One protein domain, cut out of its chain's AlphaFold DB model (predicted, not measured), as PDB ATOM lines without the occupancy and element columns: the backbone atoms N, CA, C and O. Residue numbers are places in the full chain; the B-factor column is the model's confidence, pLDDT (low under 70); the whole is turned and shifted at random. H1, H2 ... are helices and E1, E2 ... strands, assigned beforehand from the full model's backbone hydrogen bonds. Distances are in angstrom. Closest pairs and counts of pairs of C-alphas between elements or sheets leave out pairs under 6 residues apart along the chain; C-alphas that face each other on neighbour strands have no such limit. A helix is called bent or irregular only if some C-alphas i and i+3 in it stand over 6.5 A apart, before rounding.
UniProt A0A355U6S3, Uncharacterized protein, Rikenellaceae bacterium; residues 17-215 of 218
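What this domain is: This is residues 17 to 215 of the 218 residues of an uncharacterized protein of Rikenellaceae bacterium (UniProt A0A355U6S3). Two twisted four-stranded sheets lie face to face as a sandwich, and helix H1 lies over the outer face of one of them, the sheet E1 E8 E3 E6. From H1 the helical part folds back and forth in an arc through H2 and H3, which are off the sheet, to H4 beyond its E1 edge. The printed part has 199 residues, with four named helices followed by eight named strands; the second sheet has the order E2 E7 E4 E5, and both sheets are antiparallel throughout. The class is mixed, helices and strands. The whole is compact, with a radius of gyration of the C-alphas of 16.1 A and spans of 53 by 37 by 26 A.

How they stand to each other: H1, residues 17 to 30, and H2, residues 39 to 50, form a helical hairpin; they touch, closest at the C-alphas of Ala 24 and Ala 45, 4.5 A apart, at a shallow tilt of 18 degrees, opposite ways. H2 and H3, residues 78 to 85, form another, with the C-alphas of Ser 46 and Pro 78 closest at 4.5 A and a shallow tilt of 8 degrees, opposite ways. H4, residues 92 to 104, only just touches H3, with 3 pairs of C-alphas within 8 A, made by its residues 95 to 98 alone; the closest are Phe 80 and Tyr 98, 6.5 A. H1 and H4 are apart. Every O i to N i+4 pair is within hydrogen-bond range in H1, H2 and H3, and 7 of 9 are in H4, which is irregular: C-alphas 93 and 96 are 7.6 A apart. The first sheet holds E1, residues 113 to 120, E8, residues 205 to 214, E3, residues 136 to 143, and E6, residues 177 to 179, in that order. Within hydrogen-bond range are N 116 and O 209 across the neighbours E1 and E8, at 3.0 A, N 140 and O 210 across E3 and E8, at 2.9 A, and N 141 and O 178 across E3 and E6, at 2.8 A. H1 is on this sheet at a height over the sheet of 8.8 A, over E8 and E3, and runs along the strands, at 9 degrees to E3 on the local plane; the C-alphas of Phe 18 and Asp 212, 6.1 A apart, are its closest to E8. H4 only grazes the sheet with its residues 98 to 103. The second sheet holds E2, residues 125 to 131, E7, residues 192 to 199, E4, residues 149 to 156, and E5, residues 162 to 166. Within hydrogen-bond range are N 128 and O 195 at 2.8 A, N 152 and O 196 at 3.0 A, and N 153 and O 165 at 2.8 A; E4 and E5 form a hairpin. The sheets make a sandwich, two sheets face to face, 9.7 A centre to centre where they face each other, their strands at 32 degrees. It is a jelly roll, one long hairpin wound over both sheets: E1 pairs with E8, E2 with E7, E3 with E6 and E4 with E5.

Where its parts are: H1 begins at C-alpha 17 (132.485, 159.217, 159.947) and is 19.7 A long; H4 is 19.2 A. E1 begins at C-alpha 113 (134.818, 163.808, 164.667) and is 22.0 A long. E3 is 23.8 A, E4 23.4 A and E7 22.8 A. E8, the longest strand by residues, is 28.4 A long and ends at C-alpha 214 (128.175, 169.214, 163.735).

The domain as a whole: The C-alphas farthest apart, Gly 87 and Ala 159, are 53.4 A apart. The printed part has no cut. The long links are H2 to H3 and E6 to E7; in the first, residues 55 to 56 pair with 114 to 115 of E1, parallel. The mean pLDDT of the printed part is 89.2, and it is under 70 at residues 33 to 37, 89, 106 to 110, 168 to 172 and 215.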
ATOM      1  N   ASP A  17     131.198 159.415 159.286       89.44
ATOM      2  CA  ASP A  17     132.485 159.217 159.947       89.44
ATOM      3  C   ASP A  17     132.312 158.961 161.446       89.44
ATOM      4  O   ASP A  17     132.925 158.036 161.971       89.44
ATOM      5  N   PHE A  18     131.403 159.675 162.124       92.06
ATOM      6  CA  PHE A  18     131.087 159.409 163.533       92.06
ATOM      7  C   PHE A  18     130.598 157.973 163.743       92.06
ATOM      8  O   PHE A  18     131.034 157.288 164.668       92.06
ATOM      9  N   ASN A  19     129.713 157.497 162.864       93.06
ATOM     10  CA  ASN A  19     129.211 156.127 162.926       93.06
ATOM     11  C   ASN A  19     130.311 155.103 162.663       93.06
ATOM     12  O   ASN A  19     130.425 154.147 163.418       93.06
ATOM     13  N   ASN A  20     131.164 155.337 161.669       93.38
ATOM     14  CA  ASN A  20     132.284 154.450 161.375       93.38
ATOM     15  C   ASN A  20     133.298 154.380 162.531       93.38
ATOM     16  O   ASN A  20     133.753 153.289 162.865       93.38
ATOM     17  N   VAL A  21     133.631 155.509 163.174       94.62
ATOM     18  CA  VAL A  21     134.501 155.536 164.367       94.62
ATOM     19  C   VAL A  21     133.853 154.768 165.521       94.62
ATOM     20  O   VAL A  21     134.501 153.940 166.164       94.62
ATOM     21  N   PHE A  22     132.562 155.003 165.765       95.88
ATOM     22  CA  PHE A  22     131.796 154.300 166.792       95.88
ATOM     23  C   PHE A  22     131.730 152.789 166.547       95.88
ATOM     24  O   PHE A  22     131.996 152.007 167.461       95.88
ATOM     25  N   ASP A  23     131.435 152.371 165.320       95.12
ATOM     26  CA  ASP A  23     131.329 150.964 164.942       95.12
ATOM     27  C   ASP A  23     132.695 150.266 164.976       95.12
ATOM     28  O   ASP A  23     132.780 149.130 165.441       95.12
ATOM     29  N   ALA A  24     133.783 150.952 164.605       95.06
ATOM     30  CA  ALA A  24     135.142 150.436 164.774       95.06
ATOM     31  C   ALA A  24     135.476 150.178 166.250       95.06
ATOM     32  O   ALA A  24     136.002 149.121 166.597       95.06
ATOM     33  N   CYS A  25     135.129 151.113 167.141       95.88
ATOM     34  CA  CYS A  25     135.339 150.934 168.576       95.88
ATOM     35  C   CYS A  25     134.506 149.773 169.129       95.88
ATOM     36  O   CYS A  25     135.010 148.973 169.915       95.88
ATOM     37  N   ARG A  26     133.247 149.641 168.696       94.31
ATOM     38  CA  ARG A  26     132.384 148.516 169.090       94.31
ATOM     39  C   ARG A  26     132.916 147.178 168.601       94.31
ATOM     40  O   ARG A  26     132.903 146.224 169.365       94.31
ATOM     41  N   MET A  27     133.413 147.120 167.370       93.06
ATOM     42  CA  MET A  27     134.027 145.915 166.816       93.06
ATOM     43  C   MET A  27     135.282 145.518 167.600       93.06
ATOM     44  O   MET A  27     135.464 144.348 167.925       93.06
ATOM     45  N   ALA A  28     136.123 146.486 167.975       92.12
ATOM     46  CA  ALA A  28     137.263 146.221 168.847       92.12
ATOM     47  C   ALA A  28     136.822 145.683 170.219       92.12
ATOM     48  O   ALA A  28     137.389 144.705 170.703       92.12
ATOM     49  N   GLN A  29     135.782 146.273 170.818       91.44
ATOM     50  CA  GLN A  29     135.204 145.821 172.087       91.44
ATOM     51  C   GLN A  29     134.657 144.387 171.999       91.44
ATOM     52  O   GLN A  29     134.956 143.574 172.874       91.44
ATOM     53  N   SER A  30     133.889 144.060 170.955       86.38
ATOM     54  CA  SER A  30     133.283 142.735 170.785       86.38
ATOM     55  C   SER A  30     134.303 141.665 170.422       86.38
ATOM     56  O   SER A  30     134.160 140.530 170.869       86.38
ATOM     57  N   SER A  31     135.368 142.032 169.698       82.88
ATOM     58  CA  SER A  31     136.388 141.085 169.234       82.88
ATOM     59  C   SER A  31     137.043 140.288 170.353       82.88
ATOM     60  O   SER A  31     137.621 139.246 170.096       82.88
ATOM     61  N   MET A  32     136.944 140.747 171.598       71.69
ATOM     62  CA  MET A  32     137.621 140.172 172.754       71.69
ATOM     63  C   MET A  32     136.647 139.675 173.841       71.69
ATOM     64  O   MET A  32     137.103 139.277 174.910       71.69
ATOM     65  N   ALA A  33     135.331 139.681 173.588       62.16
ATOM     66  CA  ALA A  33     134.295 139.377 174.584       62.16
ATOM     67  C   ALA A  33     134.082 137.872 174.868       62.16
ATOM     68  O   ALA A  33     133.758 137.525 176.000       62.16
ATOM     69  N   ASP A  34     134.340 136.980 173.904       56.47
ATOM     70  CA  ASP A  34     134.000 135.544 174.002       56.47
ATOM     71  C   ASP A  34     135.205 134.621 174.293       56.47
ATOM     72  O   ASP A  34     135.289 133.490 173.818       56.47
ATOM     73  N   GLY A  35     136.183 135.092 175.072       53.47
ATOM     74  CA  GLY A  35     137.280 134.258 175.597       53.47
ATOM     75  C   GLY A  35     138.416 133.912 174.620       53.47
ATOM     76  O   GLY A  35     139.526 133.655 175.081       53.47
ATOM     77  N   GLU A  36     138.204 133.985 173.300       53.28
ATOM     78  CA  GLU A  36     139.237 133.695 172.281       53.28
ATOM     79  C   GLU A  36     139.527 134.826 171.280       53.28
ATOM     80  O   GLU A  36     140.163 134.578 170.260       53.28
ATOM     81  N   GLY A  37     139.154 136.075 171.580       62.75
ATOM     82  CA  GLY A  37     139.798 137.250 170.975       62.75
ATOM     83  C   GLY A  37     140.025 137.188 169.454       62.75
ATOM     84  O   GLY A  37     141.145 136.910 169.017       62.75
ATOM     85  N   SER A  38     139.014 137.450 168.625       80.19
ATOM     86  CA  SER A  38     139.117 137.390 167.165       80.19
ATOM     87  C   SER A  38     140.127 138.406 166.618       80.19
ATOM     88  O   SER A  38     139.851 139.594 166.420       80.19
ATOM     89  N   LYS A  39     141.335 137.920 166.304       82.94
ATOM     90  CA  LYS A  39     142.408 138.725 165.692       82.94
ATOM     91  C   LYS A  39     141.997 139.354 164.359       82.94
ATOM     92  O   LYS A  39     142.547 140.386 163.979       82.94
ATOM     93  N   SER A  40     141.074 138.729 163.629       86.19
ATOM     94  CA  SER A  40     140.533 139.285 162.390       86.19
ATOM     95  C   SER A  40     139.613 140.471 162.655       86.19
ATOM     96  O   SER A  40     139.726 141.466 161.948       86.19
ATOM     97  N   GLU A  41     138.771 140.419 163.689       89.50
ATOM     98  CA  GLU A  41     137.873 141.528 164.034       89.50
ATOM     99  C   GLU A  41     138.635 142.736 164.583       89.50
ATOM    100  O   GLU A  41     138.372 143.855 164.159       89.50
ATOM    101  N   ILE A  42     139.644 142.543 165.442       90.50
ATOM    102  CA  ILE A  42     140.468 143.672 165.919       90.50
ATOM    103  C   ILE A  42     141.289 144.302 164.775       90.50
ATOM    104  O   ILE A  42     141.489 145.518 164.739       90.50
ATOM    105  N   ARG A  43     141.731 143.499 163.793       92.31
ATOM    106  CA  ARG A  43     142.397 144.007 162.582       92.31
ATOM    107  C   ARG A  43     141.425 144.785 161.700       92.31
ATOM    108  O   ARG A  43     141.796 145.825 161.164       92.31
ATOM    109  N   GLU A  44     140.196 144.306 161.567       93.31
ATOM    110  CA  GLU A  44     139.155 144.998 160.811       93.31
ATOM    111  C   GLU A  44     138.733 146.305 161.492       93.31
ATOM    112  O   GLU A  44     138.627 147.332 160.824       93.31
ATOM    113  N   ALA A  45     138.625 146.320 162.823       94.31
ATOM    114  CA  ALA A  45     138.416 147.534 163.606       94.31
ATOM    115  C   ALA A  45     139.538 148.555 163.368       94.31
ATOM    116  O   ALA A  45     139.267 149.732 163.134       94.31
ATOM    117  N   SER A  46     140.800 148.103 163.349       94.12
ATOM    118  CA  SER A  46     141.946 148.948 162.989       94.12
ATOM    119  C   SER A  46     141.812 149.524 161.581       94.12
ATOM    120  O   SER A  46     142.054 150.712 161.379       94.12
ATOM    121  N   ARG A  47     141.428 148.699 160.599       94.06
ATOM    122  CA  ARG A  47     141.259 149.123 159.204       94.06
ATOM    123  C   ARG A  47     140.146 150.158 159.070       94.06
ATOM    124  O   ARG A  47     140.348 151.177 158.415       94.06
ATOM    125  N   LEU A  48     138.997 149.909 159.695       93.00
ATOM    126  CA  LEU A  48     137.848 150.809 159.673       93.00
ATOM    127  C   LEU A  48     138.195 152.150 160.323       93.00
ATOM    128  O   LEU A  48     137.966 153.192 159.712       93.00
ATOM    129  N   LEU A  49     138.829 152.132 161.499       91.69
ATOM    130  CA  LEU A  49     139.219 153.346 162.216       91.69
ATOM    131  C   LEU A  49     140.271 154.172 161.456       91.69
ATOM    132  O   LEU A  49     140.235 155.397 161.515       91.69
ATOM    133  N   SER A  50     141.174 153.527 160.710       91.31
ATOM    134  CA  SER A  50     142.129 154.210 159.820       91.31
ATOM    135  C   SER A  50     141.517 154.702 158.506       91.31
ATOM    136  O   SER A  50     142.119 155.530 157.830       91.31
ATOM    137  N   SER A  51     140.352 154.180 158.106       89.06
ATOM    138  CA  SER A  51     139.695 154.547 156.842       89.06
ATOM    139  C   SER A  51     138.860 155.824 156.922       89.06
ATOM    140  O   SER A  51     138.371 156.296 155.897       89.06
ATOM    141  N   VAL A  52     138.692 156.375 158.125       86.62
ATOM    142  CA  VAL A  52     137.879 157.563 158.391       86.62
ATOM    143  C   VAL A  52     138.704 158.677 159.009       86.62
ATOM    144  O   VAL A  52     139.703 158.437 159.682       86.62
ATOM    145  N   ILE A  53     138.275 159.912 158.762       84.75
ATOM    146  CA  ILE A  53     138.939 161.112 159.261       84.75
ATOM    147  C   ILE A  53     138.346 161.476 160.624       84.75
ATOM    148  O   ILE A  53     137.142 161.678 160.749       84.75
ATOM    149  N   TRP A  54     139.193 161.559 161.643       88.12
ATOM    150  CA  TRP A  54     138.836 161.985 162.997       88.12
ATOM    151  C   TRP A  54     140.097 162.437 163.729       88.12
ATOM    152  O   TRP A  54     141.177 161.920 163.457       88.12
ATOM    153  N   ARG A  55     139.981 163.348 164.696       89.56
ATOM    154  CA  ARG A  55     141.125 163.879 165.456       89.56
ATOM    155  C   ARG A  55     141.131 163.426 166.915       89.56
ATOM    156  O   ARG A  55     140.077 163.113 167.470       89.56
ATOM    157  N   PRO A  56     142.290 163.452 167.591       91.25
ATOM    158  CA  PRO A  56     142.329 163.256 169.033       91.25
ATOM    159  C   PRO A  56     141.495 164.306 169.779       91.25
ATOM    160  O   PRO A  56     141.677 165.513 169.613       91.25
ATOM    161  N   LEU A  57     140.593 163.833 170.632       92.19
ATOM    162  CA  LEU A  57     139.808 164.649 171.547       92.19
ATOM    163  C   LEU A  57     140.657 165.021 172.766       92.19
ATOM    164  O   LEU A  57     141.249 164.158 173.413       92.19
ATOM    165  N   THR A  58     140.677 166.306 173.117       91.75
ATOM    166  CA  THR A  58     141.287 166.779 174.365       91.75
ATOM    167  C   THR A  58     140.198 167.013 175.402       91.75
ATOM    168  O   THR A  58     139.325 167.855 175.207       91.75
ATOM    169  N   LEU A  59     140.272 166.272 176.507       94.56
ATOM    170  CA  LEU A  59     139.361 166.379 177.645       94.56
ATOM    171  C   LEU A  59     140.140 166.747 178.905       94.56
ATOM    172  O   LEU A  59     141.130 166.090 179.232       94.56
ATOM    173  N   GLU A  60     139.658 167.752 179.633       95.88
ATOM    174  CA  GLU A  60     140.178 168.118 180.950       95.88
ATOM    175  C   GLU A  60     139.272 167.522 182.040       95.88
ATOM    176  O   GLU A  60     138.089 167.871 182.089       95.88
ATOM    177  N   PRO A  61     139.768 166.619 182.905       96.12
ATOM    178  CA  PRO A  61     138.969 166.075 183.998       96.12
ATOM    179  C   PRO A  61     138.702 167.150 185.058       96.12
ATOM    180  O   PRO A  61     139.596 167.901 185.442       96.12
ATOM    181  N   LEU A  62     137.471 167.198 185.566       95.94
ATOM    182  CA  LEU A  62     137.117 167.995 186.741       95.94
ATOM    183  C   LEU A  62     137.450 167.273 188.050       95.94
ATOM    184  O   LEU A  62     137.642 167.928 189.069       95.94
ATOM    185  N   ASN A  63     137.492 165.941 188.015       92.38
ATOM    186  CA  ASN A  63     137.725 165.077 189.166       92.38
ATOM    187  C   ASN A  63     138.667 163.922 188.780       92.38
ATOM    188  O   ASN A  63     138.250 162.865 188.306       92.38
ATOM    189  N   THR A  64     139.972 164.158 188.917       91.19
ATOM    190  CA  THR A  64     141.031 163.220 188.501       91.19
ATOM    191  C   THR A  64     141.067 161.934 189.321       91.19
ATOM    192  O   THR A  64     141.550 160.918 188.842       91.19
ATOM    193  N   GLU A  65     140.557 161.955 190.550       93.06
ATOM    194  CA  GLU A  65     140.528 160.807 191.459       93.06
ATOM    195  C   GLU A  65     139.638 159.656 190.970       93.06
ATOM    196  O   GLU A  65     139.817 158.521 191.406       93.06
ATOM    197  N   GLY A  66     138.700 159.933 190.057       94.56
ATOM    198  CA  GLY A  66     137.888 158.900 189.418       94.56
ATOM    199  C   GLY A  66     138.580 158.215 188.232       94.56
ATOM    200  O   GLY A  66     138.080 157.197 187.749       94.56
ATOM    201  N   GLU A  67     139.708 158.747 187.745       96.62
ATOM    202  CA  GLU A  67     140.500 158.114 186.689       96.62
ATOM    203  C   GLU A  67     141.412 157.016 187.254       96.62
ATOM    204  O   GLU A  67     141.916 157.094 188.373       96.62
ATOM    205  N   ALA A  68     141.657 155.988 186.447       97.06
ATOM    206  CA  ALA A  68     142.602 154.918 186.739       97.06
ATOM    207  C   ALA A  68     143.775 154.935 185.748       97.06
ATOM    208  O   ALA A  68     143.723 155.583 184.701       97.06
ATOM    209  N   ASP A  69     144.853 154.206 186.056       95.69
ATOM    210  CA  ASP A  69     145.918 154.011 185.069       95.69
ATOM    211  C   ASP A  69     145.381 153.163 183.903       95.69
ATOM    212  O   ASP A  69     144.705 152.158 184.101       95.69
ATOM    213  N   ILE A  70     145.682 153.574 182.673       95.50
ATOM    214  CA  ILE A  70     145.290 152.855 181.457       95.50
ATOM    215  C   ILE A  70     146.185 151.636 181.180       95.50
ATOM    216  O   ILE A  70     145.903 150.846 180.283       95.50
ATOM    217  N   LYS A  71     147.296 151.465 181.912       94.62
ATOM    218  CA  LYS A  71     148.145 150.272 181.803       94.62
ATOM    219  C   LYS A  71     147.313 149.004 182.021       94.62
ATOM    220  O   LYS A  71     146.635 148.882 183.030       94.62
ATOM    221  N   GLY A  72     147.441 148.039 181.112       92.81
ATOM    222  CA  GLY A  72     146.680 146.789 181.171       92.81
ATOM    223  C   GLY A  72     145.361 146.822 180.396       92.81
ATOM    224  O   GLY A  72     144.779 145.765 180.185       92.81
ATOM    225  N   HIS A  73     144.934 147.995 179.921       94.38
ATOM    226  CA  HIS A  73     143.639 148.197 179.276       94.38
ATOM    227  C   HIS A  73     143.768 148.451 177.771       94.38
ATOM    228  O   HIS A  73     144.837 148.814 177.263       94.38
ATOM    229  N   LEU A  74     142.669 148.253 177.045       93.50
ATOM    230  CA  LEU A  74     142.581 148.556 175.617       93.50
ATOM    231  C   LEU A  74     142.756 150.064 175.376       93.50
ATOM    232  O   LEU A  74     142.171 150.884 176.082       93.50
ATOM    233  N   VAL A  75     143.512 150.445 174.344       95.50
ATOM    234  CA  VAL A  75     143.547 151.831 173.851       95.50
ATOM    235  C   VAL A  75     142.924 151.856 172.465       95.50
ATOM    236  O   VAL A  75     143.376 151.137 171.576       95.50
ATOM    237  N   PHE A  76     141.888 152.670 172.271       94.94
ATOM    238  CA  PHE A  76     141.114 152.703 171.033       94.94
ATOM    239  C   PHE A  76     141.834 153.519 169.964       94.94
ATOM    240  O   PHE A  76     141.520 154.678 169.716       94.94
ATOM    241  N   THR A  77     142.857 152.909 169.372       94.00
ATOM    242  CA  THR A  77     143.700 153.508 168.331       94.00
ATOM    243  C   THR A  77     144.070 152.442 167.308       94.00
ATOM    244  O   THR A  77     144.243 151.280 167.699       94.00
ATOM    245  N   PRO A  78     144.244 152.800 166.026       92.94
ATOM    246  CA  PRO A  78     144.665 151.829 165.025       92.94
ATOM    247  C   PRO A  78     145.983 151.138 165.384       92.94
ATOM    248  O   PRO A  78     146.093 149.922 165.285       92.94
ATOM    249  N   GLU A  79     146.962 151.879 165.899       93.31
ATOM    250  CA  GLU A  79     148.292 151.354 166.206       93.31
ATOM    251  C   GLU A  79     148.253 150.338 167.354       93.31
ATOM    252  O   GLU A  79     148.986 149.343 167.338       93.31
ATOM    253  N   PHE A  80     147.399 150.571 168.358       94.00
ATOM    254  CA  PHE A  80     147.194 149.616 169.442       94.00
ATOM    255  C   PHE A  80     146.457 148.374 168.932       94.00
ATOM    256  O   PHE A  80     146.894 147.255 169.204       94.00
ATOM    257  N   PHE A  81     145.384 148.546 168.154       93.31
ATOM    258  CA  PHE A  81     144.614 147.436 167.579       93.31
ATOM    259  C   PHE A  81     145.467 146.555 166.667       93.31
ATOM    260  O   PHE A  81     145.461 145.331 166.804       93.31
ATOM    261  N   GLU A  82     146.273 147.156 165.795       92.12
ATOM    262  CA  GLU A  82     147.218 146.439 164.948       92.12
ATOM    263  C   GLU A  82     148.225 145.649 165.795       92.12
ATOM    264  O   GLU A  82     148.481 144.467 165.536       92.12
ATOM    265  N   ALA A  83     148.769 146.261 166.849       91.88
ATOM    266  CA  ALA A  83     149.719 145.604 167.734       91.88
ATOM    267  C   ALA A  83     149.098 144.417 168.496       91.88
ATOM    268  O   ALA A  83     149.749 143.371 168.607       91.88
ATOM    269  N   VAL A  84     147.846 144.542 168.955       90.12
ATOM    270  CA  VAL A  84     147.064 143.439 169.545       90.12
ATOM    271  C   VAL A  84     146.825 142.335 168.512       90.12
ATOM    272  O   VAL A  84     147.108 141.168 168.795       90.12
ATOM    273  N   SER A  85     146.400 142.685 167.292       88.50
ATOM    274  CA  SER A  85     146.132 141.727 166.204       88.50
ATOM    275  C   SER A  85     147.354 140.869 165.855       88.50
ATOM    276  O   SER A  85     147.240 139.681 165.548       88.50
ATOM    277  N   ASN A  86     148.546 141.457 165.975       87.44
ATOM    278  CA  ASN A  86     149.825 140.815 165.693       87.44
ATOM    279  C   ASN A  86     150.365 139.996 166.882       87.44
ATOM    280  O   ASN A  86     151.483 139.489 166.828       87.44
ATOM    281  N   GLY A  87     149.589 139.844 167.963       77.81
ATOM    282  CA  GLY A  87     149.919 138.970 169.092       77.81
ATOM    283  C   GLY A  87     151.107 139.442 169.932       77.81
ATOM    284  O   GLY A  87     151.737 138.636 170.623       77.81
ATOM    285  N   LYS A  88     151.447 140.736 169.891       77.44
ATOM    286  CA  LYS A  88     152.538 141.294 170.695       77.44
ATOM    287  C   LYS A  88     152.139 141.249 172.182       77.44
ATOM    288  O   LYS A  88     151.358 142.062 172.660       77.44
ATOM    289  N   ARG A  89     152.711 140.302 172.938       67.25
ATOM    290  CA  ARG A  89     152.334 139.998 174.340       67.25
ATOM    291  C   ARG A  89     152.389 141.183 175.317       67.25
ATOM    292  O   ARG A  89     151.705 141.148 176.327       67.25
ATOM    293  N   LYS A  90     153.190 142.216 175.037       85.19
ATOM    294  CA  LYS A  90     153.406 143.369 175.934       85.19
ATOM    295  C   LYS A  90     152.637 144.632 175.529       85.19
ATOM    296  O   LYS A  90     152.948 145.713 176.012       85.19
ATOM    297  N   VAL A  91     151.673 144.544 174.613       90.00
ATOM    298  CA  VAL A  91     150.974 145.741 174.102       90.00
ATOM    299  C   VAL A  91     150.192 146.457 175.199       90.00
ATOM    300  O   VAL A  91     150.296 147.674 175.316       90.00
ATOM    301  N   TYR A  92     149.520 145.707 176.070       90.88
ATOM    302  CA  TYR A  92     148.780 146.261 177.206       90.88
ATOM    303  C   TYR A  92     149.685 146.946 178.246       90.88
ATOM    304  O   TYR A  92     149.302 147.968 178.815       90.88
ATOM    305  N   ASP A  93     150.925 146.476 178.435       92.44
ATOM    306  CA  ASP A  93     151.922 147.177 179.264       92.44
ATOM    307  C   ASP A  93     152.316 148.536 178.670       92.44
ATOM    308  O   ASP A  93     152.694 149.460 179.392       92.44
ATOM    309  N   MET A  94     152.207 148.661 177.347       92.69
ATOM    310  CA  MET A  94     152.519 149.867 176.589       92.69
ATOM    311  C   MET A  94     151.295 150.767 176.371       92.69
ATOM    312  O   MET A  94     151.439 151.808 175.733       92.69
ATOM    313  N   ALA A  95     150.115 150.435 176.911       94.19
ATOM    314  CA  ALA A  95     148.874 151.197 176.713       94.19
ATOM    315  C   ALA A  95     149.045 152.701 176.986       94.19
ATOM    316  O   ALA A  95     148.682 153.544 176.170       94.19
ATOM    317  N   LYS A  96     149.732 153.057 178.074       94.00
ATOM    318  CA  LYS A  96     150.022 154.457 178.419       94.00
ATOM    319  C   LYS A  96     150.854 155.187 177.362       94.00
ATOM    320  O   LYS A  96     150.687 156.390 177.176       94.00
ATOM    321  N   LYS A  97     151.759 154.480 176.678       93.38
ATOM    322  CA  LYS A  97     152.543 155.034 175.568       93.38
ATOM    323  C   LYS A  97     151.631 155.316 174.375       93.38
ATOM    324  O   LYS A  97     151.620 156.449 173.914       93.38
ATOM    325  N   TYR A  98     150.832 154.333 173.959       93.12
ATOM    326  CA  TYR A  98     149.883 154.486 172.853       93.12
ATOM    327  C   TYR A  98     148.895 155.634 173.096       93.12
ATOM    328  O   TYR A  98     148.730 156.486 172.231       93.12
ATOM    329  N   ALA A  99     148.316 155.724 174.298       91.81
ATOM    330  CA  ALA A  99     147.400 156.807 174.656       91.81
ATOM    331  C   ALA A  99     148.061 158.196 174.548       91.81
ATOM    332  O   ALA A  99     147.488 159.116 173.973       91.81
ATOM    333  N   ARG A 100     149.301 158.342 175.037       90.00
ATOM    334  CA  ARG A 100     150.055 159.607 174.965       90.00
ATOM    335  C   ARG A 100     150.494 159.974 173.552       90.00
ATOM    336  O   ARG A 100     150.550 161.155 173.224       90.00
ATOM    337  N   GLU A 101     150.902 158.994 172.752       88.94
ATOM    338  CA  GLU A 101     151.287 159.222 171.356       88.94
ATOM    339  C   GLU A 101     150.075 159.667 170.542       88.94
ATOM    340  O   GLU A 101     150.161 160.643 169.803       88.94
ATOM    341  N   HIS A 102     148.928 159.041 170.788       84.12
ATOM    342  CA  HIS A 102     147.660 159.416 170.191       84.12
ATOM    343  C   HIS A 102     147.218 160.840 170.555       84.12
ATOM    344  O   HIS A 102     146.850 161.606 169.674       84.12
ATOM    345  N   GLU A 103     147.305 161.250 171.826       80.56
ATOM    346  CA  GLU A 103     146.993 162.634 172.238       80.56
ATOM    347  C   GLU A 103     147.886 163.686 171.545       80.56
ATOM    348  O   GLU A 103     147.489 164.841 171.391       80.56
ATOM    349  N   LYS A 104     149.094 163.303 171.106       77.56
ATOM    350  CA  LYS A 104     150.031 164.187 170.393       77.56
ATOM    351  C   LYS A 104     149.820 164.211 168.883       77.56
ATOM    352  O   LYS A 104     150.374 165.100 168.228       77.56
ATOM    353  N   ASP A 105     149.055 163.274 168.333       72.06
ATOM    354  CA  ASP A 105     148.830 163.142 166.898       72.06
ATOM    355  C   ASP A 105     147.864 164.232 166.401       72.06
ATOM    356  O   ASP A 105     146.676 164.028 166.164       72.06
ATOM    357  N   LYS A 106     148.374 165.458 166.256       56.88
ATOM    358  CA  LYS A 106     147.585 166.614 165.803       56.88
ATOM    359  C   LYS A 106     147.093 166.489 164.349       56.88
ATOM    360  O   LYS A 106     146.382 167.394 163.904       56.88
ATOM    361  N   MET A 107     147.472 165.430 163.621       51.81
ATOM    362  CA  MET A 107     147.465 165.367 162.154       51.81
ATOM    363  C   MET A 107     146.405 164.467 161.508       51.81
ATOM    364  O   MET A 107     146.516 164.157 160.324       51.81
ATOM    365  N   ARG A 108     145.318 164.113 162.195       52.66
ATOM    366  CA  ARG A 108     144.238 163.327 161.570       52.66
ATOM    367  C   ARG A 108     143.045 164.173 161.104       52.66
ATOM    368  O   ARG A 108     141.933 164.034 161.582       52.66
ATOM    369  N   GLY A 109     143.290 165.061 160.144       58.44
ATOM    370  CA  GLY A 109     142.241 165.694 159.327       58.44
ATOM    371  C   GLY A 109     141.295 166.683 160.030       58.44
ATOM    372  O   GLY A 109     141.772 167.602 160.691       58.44
ATOM    373  N   ASP A 110     139.988 166.568 159.772       69.38
ATOM    374  CA  ASP A 110     138.931 167.555 160.076       69.38
ATOM    375  C   ASP A 110     138.451 167.477 161.544       69.38
ATOM    376  O   ASP A 110     138.503 166.418 162.167       69.38
ATOM    377  N   ASP A 111     137.988 168.587 162.123       75.69
ATOM    378  CA  ASP A 111     137.552 168.683 163.527       75.69
ATOM    379  C   ASP A 111     136.109 168.211 163.777       75.69
ATOM    380  O   ASP A 111     135.622 168.295 164.906       75.69
ATOM    381  N   LYS A 112     135.463 167.643 162.753       86.81
ATOM    382  CA  LYS A 112     134.102 167.089 162.807       86.81
ATOM    383  C   LYS A 112     133.944 165.914 163.756       86.81
ATOM    384  O   LYS A 112     132.940 165.829 164.447       86.81
ATOM    385  N   VAL A 113     134.895 164.982 163.786       91.19
ATOM    386  CA  VAL A 113     134.818 163.808 164.667       91.19
ATOM    387  C   VAL A 113     136.054 163.776 165.538       91.19
ATOM    388  O   VAL A 113     137.177 163.760 165.037       91.19
ATOM    389  N   LEU A 114     135.848 163.764 166.850       93.31
ATOM    390  CA  LEU A 114     136.918 163.742 167.836       93.31
ATOM    391  C   LEU A 114     136.823 162.471 168.674       93.31
ATOM    392  O   LEU A 114     135.728 162.059 169.049       93.31
ATOM    393  N   MET A 115     137.954 161.864 169.018       93.94
ATOM    394  CA  MET A 115     137.969 160.682 169.879       93.94
ATOM    395  C   MET A 115     139.159 160.669 170.835       93.94
ATOM    396  O   MET A 115     140.270 161.042 170.470       93.94
ATOM    397  N   CYS A 116     138.960 160.188 172.058       95.38
ATOM    398  CA  CYS A 116     140.050 159.811 172.957       95.38
ATOM    399  C   CYS A 116     139.731 158.511 173.690       95.38
ATOM    400  O   CYS A 116     138.578 158.094 173.744       95.38
ATOM    401  N   THR A 117     140.741 157.906 174.317       97.31
ATOM    402  CA  THR A 117     140.533 156.837 175.301       97.31
ATOM    403  C   THR A 117     140.859 157.352 176.697       97.31
ATOM    404  O   THR A 117     141.946 157.889 176.910       97.31
ATOM    405  N   LYS A 118     139.951 157.151 177.651       97.25
ATOM    406  CA  LYS A 118     140.184 157.395 179.083       97.25
ATOM    407  C   LYS A 118     139.983 156.110 179.872       97.25
ATOM    408  O   LYS A 118     139.274 155.229 179.406       97.25
ATOM    409  N   CYS A 119     140.622 155.985 181.033       97.62
ATOM    410  CA  CYS A 119     140.442 154.841 181.926       97.62
ATOM    411  C   CYS A 119     139.760 155.310 183.205       97.62
ATOM    412  O   CYS A 119     140.273 156.187 183.898       97.62
ATOM    413  N   ILE A 120     138.591 154.745 183.491       97.88
ATOM    414  CA  ILE A 120     137.756 155.135 184.624       97.88
ATOM    415  C   ILE A 120     137.865 154.047 185.688       97.88
ATOM    416  O   ILE A 120     137.747 152.858 185.378       97.88
ATOM    417  N   GLY A 121     138.089 154.442 186.940       97.81
ATOM    418  CA  GLY A 121     138.192 153.518 188.066       97.81
ATOM    419  C   GLY A 121     136.941 152.655 188.256       97.81
ATOM    420  O   GLY A 121     135.860 152.956 187.749       97.81
ATOM    421  N   ALA A 122     137.093 151.556 188.994       96.69
ATOM    422  CA  ALA A 122     135.993 150.654 189.333       96.69
ATOM    423  C   ALA A 122     134.848 151.405 190.027       96.69
ATOM    424  O   ALA A 122     135.079 152.085 191.030       96.69
ATOM    425  N   LYS A 123     133.623 151.285 189.500       94.69
ATOM    426  CA  LYS A 123     132.426 151.996 189.998       94.69
ATOM    427  C   LYS A 123     132.597 153.518 190.127       94.69
ATOM    428  O   LYS A 123     131.845 154.157 190.859       94.69
ATOM    429  N   GLN A 124     133.587 154.104 189.451       96.62
ATOM    430  CA  GLN A 124     133.854 155.537 189.507       96.62
ATOM    431  C   GLN A 124     133.104 156.286 188.411       96.62
ATOM    432  O   GLN A 124     132.727 155.744 187.368       96.62
ATOM    433  N   THR A 125     132.931 157.579 188.655       96.06
ATOM    434  CA  THR A 125     132.400 158.539 187.690       96.06
ATOM    435  C   THR A 125     133.411 159.656 187.499       96.06
ATOM    436  O   THR A 125     133.895 160.221 188.477       96.06
ATOM    437  N   VAL A 126     133.692 160.017 186.250       98.12
ATOM    438  CA  VAL A 126     134.533 161.170 185.911       98.12
ATOM    439  C   VAL A 126     133.750 162.111 185.019       98.12
ATOM    440  O   VAL A 126     133.098 161.690 184.064       98.12
ATOM    441  N   THR A 127     133.805 163.399 185.334       98.25
ATOM    442  CA  THR A 127     133.303 164.454 184.460       98.25
ATOM    443  C   THR A 127     134.467 165.185 183.831       98.25
ATOM    444  O   THR A 127     135.348 165.698 184.512       98.25
ATOM    445  N   TYR A 128     134.425 165.264 182.513       98.25
ATOM    446  CA  TYR A 128     135.363 165.996 181.692       98.25
ATOM    447  C   TYR A 128     134.730 167.282 181.189       98.25
ATOM    448  O   TYR A 128     133.516 167.343 180.996       98.25
ATOM    449  N   ARG A 129     135.558 168.285 180.910       97.00
ATOM    450  CA  ARG A 129     135.178 169.464 180.136       97.00
ATOM    451  C   ARG A 129     135.990 169.550 178.847       97.00
ATOM    452  O   ARG A 129     137.161 169.164 178.814       97.00
ATOM    453  N   MET A 130     135.373 170.104 177.814       95.25
ATOM    454  CA  MET A 130     136.027 170.486 176.565       95.25
ATOM    455  C   MET A 130     135.506 171.834 176.084       95.25
ATOM    456  O   MET A 130     134.346 172.179 176.320       95.25
ATOM    457  N   LYS A 131     136.363 172.572 175.380       93.12
ATOM    458  CA  LYS A 131     135.924 173.712 174.576       93.12
ATOM    459  C   LYS A 131     135.190 173.190 173.346       93.12
ATOM    460  O   LYS A 131     135.669 172.252 172.709       93.12
ATOM    461  N   HIS A 132     134.060 173.796 173.021       91.12
ATOM    462  CA  HIS A 132     133.200 173.376 171.926       91.12
ATOM    463  C   HIS A 132     132.522 174.589 171.301       91.12
ATOM    464  O   HIS A 132     131.781 175.293 171.977       91.12
ATOM    465  N   TYR A 133     132.760 174.806 170.009       87.69
ATOM    466  CA  TYR A 133     132.335 176.017 169.292       87.69
ATOM    467  C   TYR A 133     131.231 175.763 168.258       87.69
ATOM    468  O   TYR A 133     130.861 176.659 167.502       87.69
ATOM    469  N   HIS A 134     130.714 174.535 168.195       88.25
ATOM    470  CA  HIS A 134     129.656 174.168 167.260       88.25
ATOM    471  C   HIS A 134     128.286 174.252 167.946       88.25
ATOM    472  O   HIS A 134     128.178 173.965 169.136       88.25
ATOM    473  N   PRO A 135     127.210 174.594 167.217       89.81
ATOM    474  CA  PRO A 135     125.868 174.751 167.790       89.81
ATOM    475  C   PRO A 135     125.256 173.437 168.290       89.81
ATOM    476  O   PRO A 135     124.246 173.445 168.993       89.81
ATOM    477  N   GLN A 136     125.823 172.302 167.891       90.94
ATOM    478  CA  GLN A 136     125.342 170.976 168.232       90.94
ATOM    479  C   GLN A 136     126.515 170.091 168.636       90.94
ATOM    480  O   GLN A 136     127.634 170.236 168.135       90.94
ATOM    481  N   VAL A 137     126.245 169.166 169.550       93.31
ATOM    482  CA  VAL A 137     127.194 168.138 169.965       93.31
ATOM    483  C   VAL A 137     126.480 166.804 170.094       93.31
ATOM    484  O   VAL A 137     125.372 166.708 170.627       93.31
ATOM    485  N   ARG A 138     127.130 165.742 169.627       94.06
ATOM    486  CA  ARG A 138     126.717 164.369 169.910       94.06
ATOM    487  C   ARG A 138     127.878 163.616 170.514       94.06
ATOM    488  O   ARG A 138     129.011 163.783 170.080       94.06
ATOM    489  N   VAL A 139     127.587 162.768 171.492       96.12
ATOM    490  CA  VAL A 139     128.613 161.979 172.171       96.12
ATOM    491  C   VAL A 139     128.211 160.516 172.194       96.12
ATOM    492  O   VAL A 139     127.060 160.163 172.469       96.12
ATOM    493  N   ALA A 140     129.188 159.664 171.925       96.94
ATOM    494  CA  ALA A 140     129.122 158.242 172.178       96.94
ATOM    495  C   ALA A 140     130.299 157.809 173.053       96.94
ATOM    496  O   ALA A 140     131.336 158.468 173.109       96.94
ATOM    497  N   ALA A 141     130.124 156.683 173.730       97.44
ATOM    498  CA  ALA A 141     131.172 156.027 174.474       97.44
ATOM    499  C   ALA A 141     131.132 154.520 174.241       97.44
ATOM    500  O   ALA A 141     130.053 153.933 174.169       97.44
ATOM    501  N   VAL A 142     132.298 153.894 174.143       97.44
ATOM    502  CA  VAL A 142     132.445 152.440 174.026       97.44
ATOM    503  C   VAL A 142     133.443 151.998 175.079       97.44
ATOM    504  O   VAL A 142     134.593 152.427 175.050       97.44
ATOM    505  N   ALA A 143     132.997 151.192 176.035       95.81
ATOM    506  CA  ALA A 143     133.887 150.601 177.020       95.81
ATOM    507  C   ALA A 143     134.740 149.511 176.366       95.81
ATOM    508  O   ALA A 143     134.373 148.955 175.333       95.81
ATOM    509  N   GLU A 144     135.876 149.173 176.959       93.12
ATOM    510  CA  GLU A 144     136.584 147.954 176.585       93.12
ATOM    511  C   GLU A 144     135.798 146.692 176.976       93.12
ATOM    512  O   GLU A 144     134.674 146.733 177.481       93.12
ATOM    513  N   VAL A 145     136.414 145.539 176.740       88.31
ATOM    514  CA  VAL A 145     135.868 144.212 177.034       88.31
ATOM    515  C   VAL A 145     135.322 144.118 178.456       88.31
ATOM    516  O   VAL A 145     135.979 144.511 179.420       88.31
ATOM    517  N   ASN A 146     134.113 143.567 178.586       88.00
ATOM    518  CA  ASN A 146     133.372 143.445 179.846       88.00
ATOM    519  C   ASN A 146     133.080 144.778 180.555       88.00
ATOM    520  O   ASN A 146     132.502 144.772 181.637       88.00
ATOM    521  N   GLY A 147     133.462 145.921 179.984       90.56
ATOM    522  CA  GLY A 147     133.151 147.220 180.544       90.56
ATOM    523  C   GLY A 147     131.680 147.563 180.367       90.56
ATOM    524  O   GLY A 147     131.043 147.183 179.389       90.56
ATOM    525  N   MET A 148     131.143 148.293 181.338       92.81
ATOM    526  CA  MET A 148     129.770 148.778 181.321       92.81
ATOM    527  C   MET A 148     129.791 150.263 181.629       92.81
ATOM    528  O   MET A 148     130.352 150.665 182.646       92.81
ATOM    529  N   VAL A 149     129.188 151.080 180.773       94.25
ATOM    530  CA  VAL A 149     129.233 152.536 180.895       94.25
ATOM    531  C   VAL A 149     127.860 153.179 180.831       94.25
ATOM    532  O   VAL A 149     126.979 152.775 180.067       94.25
ATOM    533  N   ASN A 150     127.715 154.247 181.608       95.25
ATOM    534  CA  ASN A 150     126.695 155.266 181.403       95.25
ATOM    535  C   ASN A 150     127.380 156.582 181.049       95.25
ATOM    536  O   ASN A 150     128.493 156.860 181.497       95.25
ATOM    537  N   ILE A 151     126.705 157.392 180.235       95.94
ATOM    538  CA  ILE A 151     127.188 158.728 179.885       95.94
ATOM    539  C   ILE A 151     126.092 159.776 180.010       95.94
ATOM    540  O   ILE A 151     124.903 159.506 179.784       95.94
ATOM    541  N   LYS A 152     126.528 160.989 180.336       95.69
ATOM    542  CA  LYS A 152     125.727 162.207 180.365       95.69
ATOM    543  C   LYS A 152     126.537 163.345 179.752       95.69
ATOM    544  O   LYS A 152     127.714 163.498 180.045       95.69
ATOM    545  N   VAL A 153     125.886 164.156 178.934       96.38
ATOM    546  CA  VAL A 153     126.447 165.350 178.307       96.38
ATOM    547  C   VAL A 153     125.603 166.537 178.708       96.38
ATOM    548  O   VAL A 153     124.374 166.463 178.674       96.38
ATOM    549  N   TRP A 154     126.246 167.622 179.105       96.00
ATOM    550  CA  TRP A 154     125.532 168.805 179.548       96.00
ATOM    551  C   TRP A 154     126.316 170.088 179.309       96.00
ATOM    552  O   TRP A 154     127.545 170.089 179.243       96.00
ATOM    553  N   VAL A 155     125.579 171.186 179.191       96.25
ATOM    554  CA  VAL A 155     126.095 172.554 179.099       96.25
ATOM    555  C   VAL A 155     125.357 173.438 180.098       96.25
ATOM    556  O   VAL A 155     124.268 173.091 180.567       96.25
ATOM    557  N   LYS A 156     125.967 174.572 180.439       94.31
ATOM    558  CA  LYS A 156     125.333 175.627 181.230       94.31
ATOM    559  C   LYS A 156     125.378 176.931 180.456       94.31
ATOM    560  O   LYS A 156     126.438 177.284 179.931       94.31
ATOM    561  N   ASP A 157     124.250 177.625 180.422       92.12
ATOM    562  CA  ASP A 157     124.209 178.993 179.917       92.12
ATOM    563  C   ASP A 157     124.819 179.981 180.929       92.12
ATOM    564  O   ASP A 157     125.201 179.622 182.052       92.12
ATOM    565  N   THR A 158     124.930 181.243 180.525       90.06
ATOM    566  CA  THR A 158     125.414 182.339 181.381       90.06
ATOM    567  C   THR A 158     124.535 182.603 182.609       90.06
ATOM    568  O   THR A 158     125.044 183.111 183.609       90.06
ATOM    569  N   ALA A 159     123.252 182.227 182.577       90.94
ATOM    570  CA  ALA A 159     122.330 182.321 183.710       90.94
ATOM    571  C   ALA A 159     122.427 181.117 184.671       90.94
ATOM    572  O   ALA A 159     121.860 181.144 185.764       90.94
ATOM    573  N   GLY A 160     123.167 180.071 184.293       88.62
ATOM    574  CA  GLY A 160     123.342 178.841 185.055       88.62
ATOM    575  C   GLY A 160     122.290 177.761 184.780       88.62
ATOM    576  O   GLY A 160     122.316 176.732 185.463       88.62
ATOM    577  N   ASN A 161     121.399 177.944 183.799       92.69
ATOM    578  CA  ASN A 161     120.438 176.915 183.408       92.69
ATOM    579  C   ASN A 161     121.162 175.723 182.776       92.69
ATOM    580  O   ASN A 161     122.116 175.871 182.010       92.69
ATOM    581  N   LEU A 162     120.697 174.522 183.116       94.12
ATOM    582  CA  LEU A 162     121.289 173.262 182.685       94.12
ATOM    583  C   LEU A 162     120.555 172.713 181.461       94.12
ATOM    584  O   LEU A 162     119.349 172.476 181.511       94.12
ATOM    585  N   TYR A 163     121.312 172.399 180.415       93.94
ATOM    586  CA  TYR A 163     120.820 171.685 179.241       93.94
ATOM    587  C   TYR A 163     121.569 170.362 179.151       93.94
ATOM    588  O   TYR A 163     122.798 170.358 179.081       93.94
ATOM    589  N   GLU A 164     120.854 169.238 179.190       94.25
ATOM    590  CA  GLU A 164     121.485 167.919 179.250       94.25
ATOM    591  C   GLU A 164     120.853 166.883 178.317       94.25
ATOM    592  O   GLU A 164     119.649 166.872 178.052       94.25
ATOM    593  N   LYS A 165     121.699 165.958 177.868       93.31
ATOM    594  CA  LYS A 165     121.328 164.651 177.338       93.31
ATOM    595  C   LYS A 165     122.009 163.600 178.192       93.31
ATOM    596  O   LYS A 165     123.185 163.710 178.523       93.31
ATOM    597  N   LYS A 166     121.287 162.550 178.540       90.56
ATOM    598  CA  LYS A 166     121.839 161.419 179.283       90.56
ATOM    599  C   LYS A 166     121.365 160.130 178.660       90.56
ATOM    600  O   LYS A 166     120.370 160.119 177.944       90.56
ATOM    601  N   SER A 167     122.095 159.061 178.924       84.19
ATOM    602  CA  SER A 167     121.627 157.721 178.590       84.19
ATOM    603  C   SER A 167     120.316 157.480 179.346       84.19
ATOM    604  O   SER A 167     120.274 157.567 180.571       84.19
ATOM    605  N   THR A 168     119.215 157.332 178.604       66.00
ATOM    606  CA  THR A 168     117.862 157.209 179.156       66.00
ATOM    607  C   THR A 168     117.426 155.756 179.135       66.00
ATOM    608  O   THR A 168     116.826 155.281 178.174       66.00
ATOM    609  N   THR A 169     117.764 155.046 180.197       49.91
ATOM    610  CA  THR A 169     117.028 153.915 180.775       49.91
ATOM    611  C   THR A 169     117.684 153.646 182.133       49.91
ATOM    612  O   THR A 169     118.874 153.902 182.296       49.91
ATOM    613  N   ASP A 170     116.925 153.239 183.146       59.34
ATOM    614  CA  ASP A 170     117.396 153.097 184.535       59.34
ATOM    615  C   ASP A 170     118.451 151.981 184.709       59.34
ATOM    616  O   ASP A 170     118.175 150.866 185.152       59.34
ATOM    617  N   GLU A 171     119.698 152.258 184.340       56.88
ATOM    618  CA  GLU A 171     120.724 151.237 184.140       56.88
ATOM    619  C   GLU A 171     121.654 151.123 185.337       56.88
ATOM    620  O   GLU A 171     122.806 151.563 185.316       56.88
ATOM    621  N   TYR A 172     121.160 150.435 186.367       60.41
ATOM    622  CA  TYR A 172     121.984 149.920 187.465       60.41
ATOM    623  C   TYR A 172     123.236 149.186 186.946       60.41
ATOM    624  O   TYR A 172     124.296 149.243 187.563       60.41
ATOM    625  N   LYS A 173     123.121 148.527 185.785       75.56
ATOM    626  CA  LYS A 173     124.174 147.685 185.206       75.56
ATOM    627  C   LYS A 173     125.079 148.383 184.183       75.56
ATOM    628  O   LYS A 173     126.177 147.890 183.966       75.56
ATOM    629  N   GLY A 174     124.660 149.502 183.584       83.12
ATOM    630  CA  GLY A 174     125.324 150.074 182.401       83.12
ATOM    631  C   GLY A 174     125.210 149.190 181.149       83.12
ATOM    632  O   GLY A 174     124.526 148.168 181.171       83.12
ATOM    633  N   MET A 175     125.862 149.596 180.055       91.06
ATOM    634  CA  MET A 175     125.947 148.836 178.795       91.06
ATOM    635  C   MET A 175     127.366 148.920 178.221       91.06
ATOM    636  O   MET A 175     128.063 149.894 178.509       91.06
ATOM    637  N   PRO A 176     127.789 147.984 177.352       93.19
ATOM    638  CA  PRO A 176     129.124 148.021 176.744       93.19
ATOM    639  C   PRO A 176     129.417 149.298 175.951       93.19
ATOM    640  O   PRO A 176     130.566 149.700 175.791       93.19
ATOM    641  N   TYR A 177     128.374 149.965 175.460       94.62
ATOM    642  CA  TYR A 177     128.483 151.239 174.771       94.62
ATOM    643  C   TYR A 177     127.227 152.089 174.971       94.62
ATOM    644  O   TYR A 177     126.131 151.593 175.239       94.62
ATOM    645  N   ARG A 178     127.387 153.394 174.765       94.00
ATOM    646  CA  ARG A 178     126.333 154.403 174.752       94.00
ATOM    647  C   ARG A 178     126.486 155.309 173.555       94.00
ATOM    648  O   ARG A 178     127.594 155.662 173.178       94.00
ATOM    649  N   LYS A 179     125.364 155.748 173.008       93.50
ATOM    650  CA  LYS A 179     125.317 156.772 171.973       93.50
ATOM    651  C   LYS A 179     124.115 157.647 172.265       93.50
ATOM    652  O   LYS A 179     122.995 157.144 172.276       93.50
ATOM    653  N   LEU A 180     124.366 158.907 172.600       92.75
ATOM    654  CA  LEU A 180     123.300 159.848 172.919       92.75
ATOM    655  C   LEU A 180     122.737 160.469 171.649       92.75
ATOM    656  O   LEU A 180     123.438 160.615 170.643       92.75
ATOM    657  N   ASP A 181     121.483 160.893 171.745       90.19
ATOM    658  CA  ASP A 181     120.937 161.866 170.815       90.19
ATOM    659  C   ASP A 181     121.689 163.193 170.923       90.19
ATOM    660  O   ASP A 181     122.384 163.494 171.897       90.19
ATOM    661  N   GLU A 182     121.524 164.000 169.890       91.00
ATOM    662  CA  GLU A 182     122.170 165.294 169.770       91.00
ATOM    663  C   GLU A 182     121.694 166.289 170.835       91.00
ATOM    664  O   GLU A 182     120.501 166.373 171.148       91.00
ATOM    665  N   LEU A 183     122.637 167.060 171.372       92.25
ATOM    666  CA  LEU A 183     122.382 168.196 172.243       92.25
ATOM    667  C   LEU A 183     122.604 169.483 171.443       92.25
ATOM    668  O   LEU A 183     123.718 169.765 171.004       92.25
ATOM    669  N   THR A 184     121.541 170.267 171.275       91.81
ATOM    670  CA  THR A 184     121.636 171.644 170.779       91.81
ATOM    671  C   THR A 184     122.155 172.539 171.895       91.81
ATOM    672  O   THR A 184     121.603 172.537 172.996       91.81
ATOM    673  N   ILE A 185     123.203 173.301 171.602       91.00
ATOM    674  CA  ILE A 185     123.861 174.203 172.541       91.00
ATOM    675  C   ILE A 185     123.225 175.596 172.403       91.00
ATOM    676  O   ILE A 185     123.234 176.167 171.308       91.00
ATOM    677  N   PRO A 186     122.643 176.145 173.483       90.44
ATOM    678  CA  PRO A 186     122.162 177.523 173.508       90.44
ATOM    679  C   PRO A 186     123.263 178.527 173.149       90.44
ATOM    680  O   PRO A 186     124.427 178.344 173.501       90.44
ATOM    681  N   ARG A 187     122.893 179.616 172.465       87.38
ATOM    682  CA  ARG A 187     123.848 180.638 171.986       87.38
ATOM    683  C   ARG A 187     124.569 181.387 173.109       87.38
ATOM    684  O   ARG A 187     125.600 181.994 172.865       87.38
ATOM    685  N   ASP A 188     123.999 181.382 174.302       89.81
ATOM    686  CA  ASP A 188     124.482 182.034 175.515       89.81
ATOM    687  C   ASP A 188     125.214 181.062 176.457       89.81
ATOM    688  O   ASP A 188     125.369 181.344 177.645       89.81
ATOM    689  N   CYS A 189     125.668 179.914 175.946       87.94
ATOM    690  CA  CYS A 189     126.592 179.026 176.648       87.94
ATOM    691  C   CYS A 189     128.041 179.504 176.522       87.94
ATOM    692  O   CYS A 189     128.449 180.050 175.504       87.94
ATOM    693  N   ASN A 190     128.850 179.228 177.545       83.19
ATOM    694  CA  ASN A 190     130.258 179.645 177.611       83.19
ATOM    695  C   ASN A 190     131.208 178.794 176.735       83.19
ATOM    696  O   ASN A 190     132.362 178.604 177.114       83.19
ATOM    697  N   ASP A 191     130.727 178.214 175.630       87.94
ATOM    698  CA  ASP A 191     131.477 177.303 174.745       87.94
ATOM    699  C   ASP A 191     132.129 176.102 175.464       87.94
ATOM    700  O   ASP A 191     133.147 175.565 175.023       87.94
ATOM    701  N   ILE A 192     131.576 175.675 176.607       94.50
ATOM    702  CA  ILE A 192     132.071 174.527 177.378       94.50
ATOM    703  C   ILE A 192     131.010 173.434 177.406       94.50
ATOM    704  O   ILE A 192     129.907 173.630 177.923       94.50
ATOM    705  N   VAL A 193     131.397 172.255 176.925       96.31
ATOM    706  CA  VAL A 193     130.622 171.018 177.040       96.31
ATOM    707  C   VAL A 193     131.228 170.144 178.123       96.31
ATOM    708  O   VAL A 193     132.445 169.952 178.183       96.31
ATOM    709  N   TYR A 194     130.363 169.593 178.968       97.62
ATOM    710  CA  TYR A 194     130.727 168.641 180.001       97.62
ATOM    711  C   TYR A 194     130.275 167.240 179.605       97.62
ATOM    712  O   TYR A 194     129.124 167.035 179.218       97.62
ATOM    713  N   ILE A 195     131.178 166.271 179.731       98.00
ATOM    714  CA  ILE A 195     130.933 164.860 179.432       98.00
ATOM    715  C   ILE A 195     131.224 164.063 180.695       98.00
ATOM    716  O   ILE A 195     132.368 163.953 181.128       98.00
ATOM    717  N   THR A 196     130.184 163.506 181.296       97.31
ATOM    718  CA  THR A 196     130.282 162.602 182.436       97.31
ATOM    719  C   THR A 196     130.263 161.166 181.931       97.31
ATOM    720  O   THR A 196     129.337 160.775 181.217       97.31
ATOM    721  N   VAL A 197     131.270 160.389 182.321       97.12
ATOM    722  CA  VAL A 197     131.385 158.955 182.049       97.12
ATOM    723  C   VAL A 197     131.412 158.218 183.377       97.12
ATOM    724  O   VAL A 197     132.208 158.528 184.261       97.12
ATOM    725  N   GLU A 198     130.541 157.234 183.506       95.88
ATOM    726  CA  GLU A 198     130.458 156.370 184.671       95.88
ATOM    727  C   GLU A 198     130.821 154.947 184.268       95.88
ATOM    728  O   GLU A 198     130.186 154.377 183.381       95.88
ATOM    729  N   ASN A 199     131.816 154.367 184.938       95.56
ATOM    730  CA  ASN A 199     132.133 152.952 184.821       95.56
ATOM    731  C   ASN A 199     131.283 152.172 185.822       95.56
ATOM    732  O   ASN A 199     131.472 152.269 187.030       95.56
ATOM    733  N   LYS A 200     130.349 151.374 185.317       93.81
ATOM    734  CA  LYS A 200     129.481 150.501 186.110       93.81
ATOM    735  C   LYS A 200     130.112 149.148 186.413       93.81
ATOM    736  O   LYS A 200     129.483 148.344 187.097       93.81
ATOM    737  N   TYR A 201     131.321 148.873 185.938       93.50
ATOM    738  CA  TYR A 201     132.021 147.622 186.199       93.50
ATOM    739  C   TYR A 201     132.813 147.661 187.519       93.50
ATOM    740  O   TYR A 201     133.151 148.729 188.031       93.50
ATOM    741  N   ASP A 202     133.077 146.485 188.094       94.12
ATOM    742  CA  ASP A 202     133.763 146.305 189.390       94.12
ATOM    743  C   ASP A 202     135.296 146.412 189.305       94.12
ATOM    744  O   ASP A 202     135.995 146.356 190.312       94.12
ATOM    745  N   GLU A 203     135.825 146.632 188.106       95.56
ATOM    746  CA  GLU A 203     137.239 146.880 187.834       95.56
ATOM    747  C   GLU A 203     137.389 148.151 186.993       95.56
ATOM    748  O   GLU A 203     136.431 148.551 186.319       95.56
ATOM    749  N   PRO A 204     138.579 148.777 186.977       97.38
ATOM    750  CA  PRO A 204     138.873 149.844 186.036       97.38
ATOM    751  C   PRO A 204     138.607 149.409 184.599       97.38
ATOM    752  O   PRO A 204     138.893 148.268 184.224       97.38
ATOM    753  N   ARG A 205     138.037 150.312 183.804       96.38
ATOM    754  CA  ARG A 205     137.775 150.059 182.391       96.38
ATOM    755  C   ARG A 205     138.140 151.267 181.549       96.38
ATOM    756  O   ARG A 205     137.779 152.402 181.878       96.38
ATOM    757  N   SER A 206     138.850 151.019 180.455       97.25
ATOM    758  CA  SER A 206     139.058 152.018 179.425       97.25
ATOM    759  C   SER A 206     137.800 152.210 178.587       97.25
ATOM    760  O   SER A 206     136.986 151.306 178.404       97.25
ATOM    761  N   VAL A 207     137.617 153.438 178.121       98.00
ATOM    762  CA  VAL A 207     136.431 153.893 177.411       98.00
ATOM    763  C   VAL A 207     136.885 154.808 176.280       98.00
ATOM    764  O   VAL A 207     137.542 155.825 176.523       98.00
ATOM    765  N   ALA A 208     136.531 154.461 175.046       98.00
ATOM    766  CA  ALA A 208     136.555 155.402 173.937       98.00
ATOM    767  C   ALA A 208     135.446 156.427 174.150       98.00
ATOM    768  O   ALA A 208     134.291 156.042 174.311       98.00
ATOM    769  N   ILE A 209     135.776 157.713 174.121       98.06
ATOM    770  CA  ILE A 209     134.814 158.817 174.125       98.06
ATOM    771  C   ILE A 209     134.898 159.467 172.751       98.06
ATOM    772  O   ILE A 209     135.981 159.889 172.346       98.06
ATOM    773  N   ILE A 210     133.773 159.517 172.041       96.75
ATOM    774  CA  ILE A 210     133.675 159.964 170.651       96.75
ATOM    775  C   ILE A 210     132.700 161.136 170.595       96.75
ATOM    776  O   ILE A 210     131.586 161.036 171.111       96.75
ATOM    777  N   VAL A 211     133.100 162.228 169.954       95.50
ATOM    778  CA  VAL A 211     132.323 163.462 169.815       95.50
ATOM    779  C   VAL A 211     132.117 163.766 168.332       95.50
ATOM    780  O   VAL A 211     133.066 163.726 167.556       95.50
ATOM    781  N   ASP A 212     130.874 164.061 167.953       93.56
ATOM    782  CA  ASP A 212     130.487 164.599 166.643       93.56
ATOM    783  C   ASP A 212     130.249 166.108 166.796       93.56
ATOM    784  O   ASP A 212     129.287 166.542 167.447       93.56
ATOM    785  N   ASN A 213     131.141 166.898 166.213       86.12
ATOM    786  CA  ASN A 213     131.052 168.340 166.068       86.12
ATOM    787  C   ASN A 213     130.294 168.645 164.780       86.12
ATOM    788  O   ASN A 213     130.870 168.703 163.691       86.12
ATOM    789  N   LYS A 214     128.983 168.844 164.893       74.25
ATOM    790  CA  LYS A 214     128.175 169.214 163.735       74.25
ATOM    791  C   LYS A 214     128.038 170.716 163.607       74.25
ATOM    792  O   LYS A 214     127.536 171.399 164.499       74.25
ATOM    793  N   THR A 215     128.409 171.219 162.443       63.47
ATOM    794  CA  THR A 215     127.850 172.458 161.916       63.47
ATOM    795  C   THR A 215     126.421 172.206 161.447       63.47
ATOM    796  O   THR A 215     126.124 171.166 160.864       63.47
TER     797      THR A 215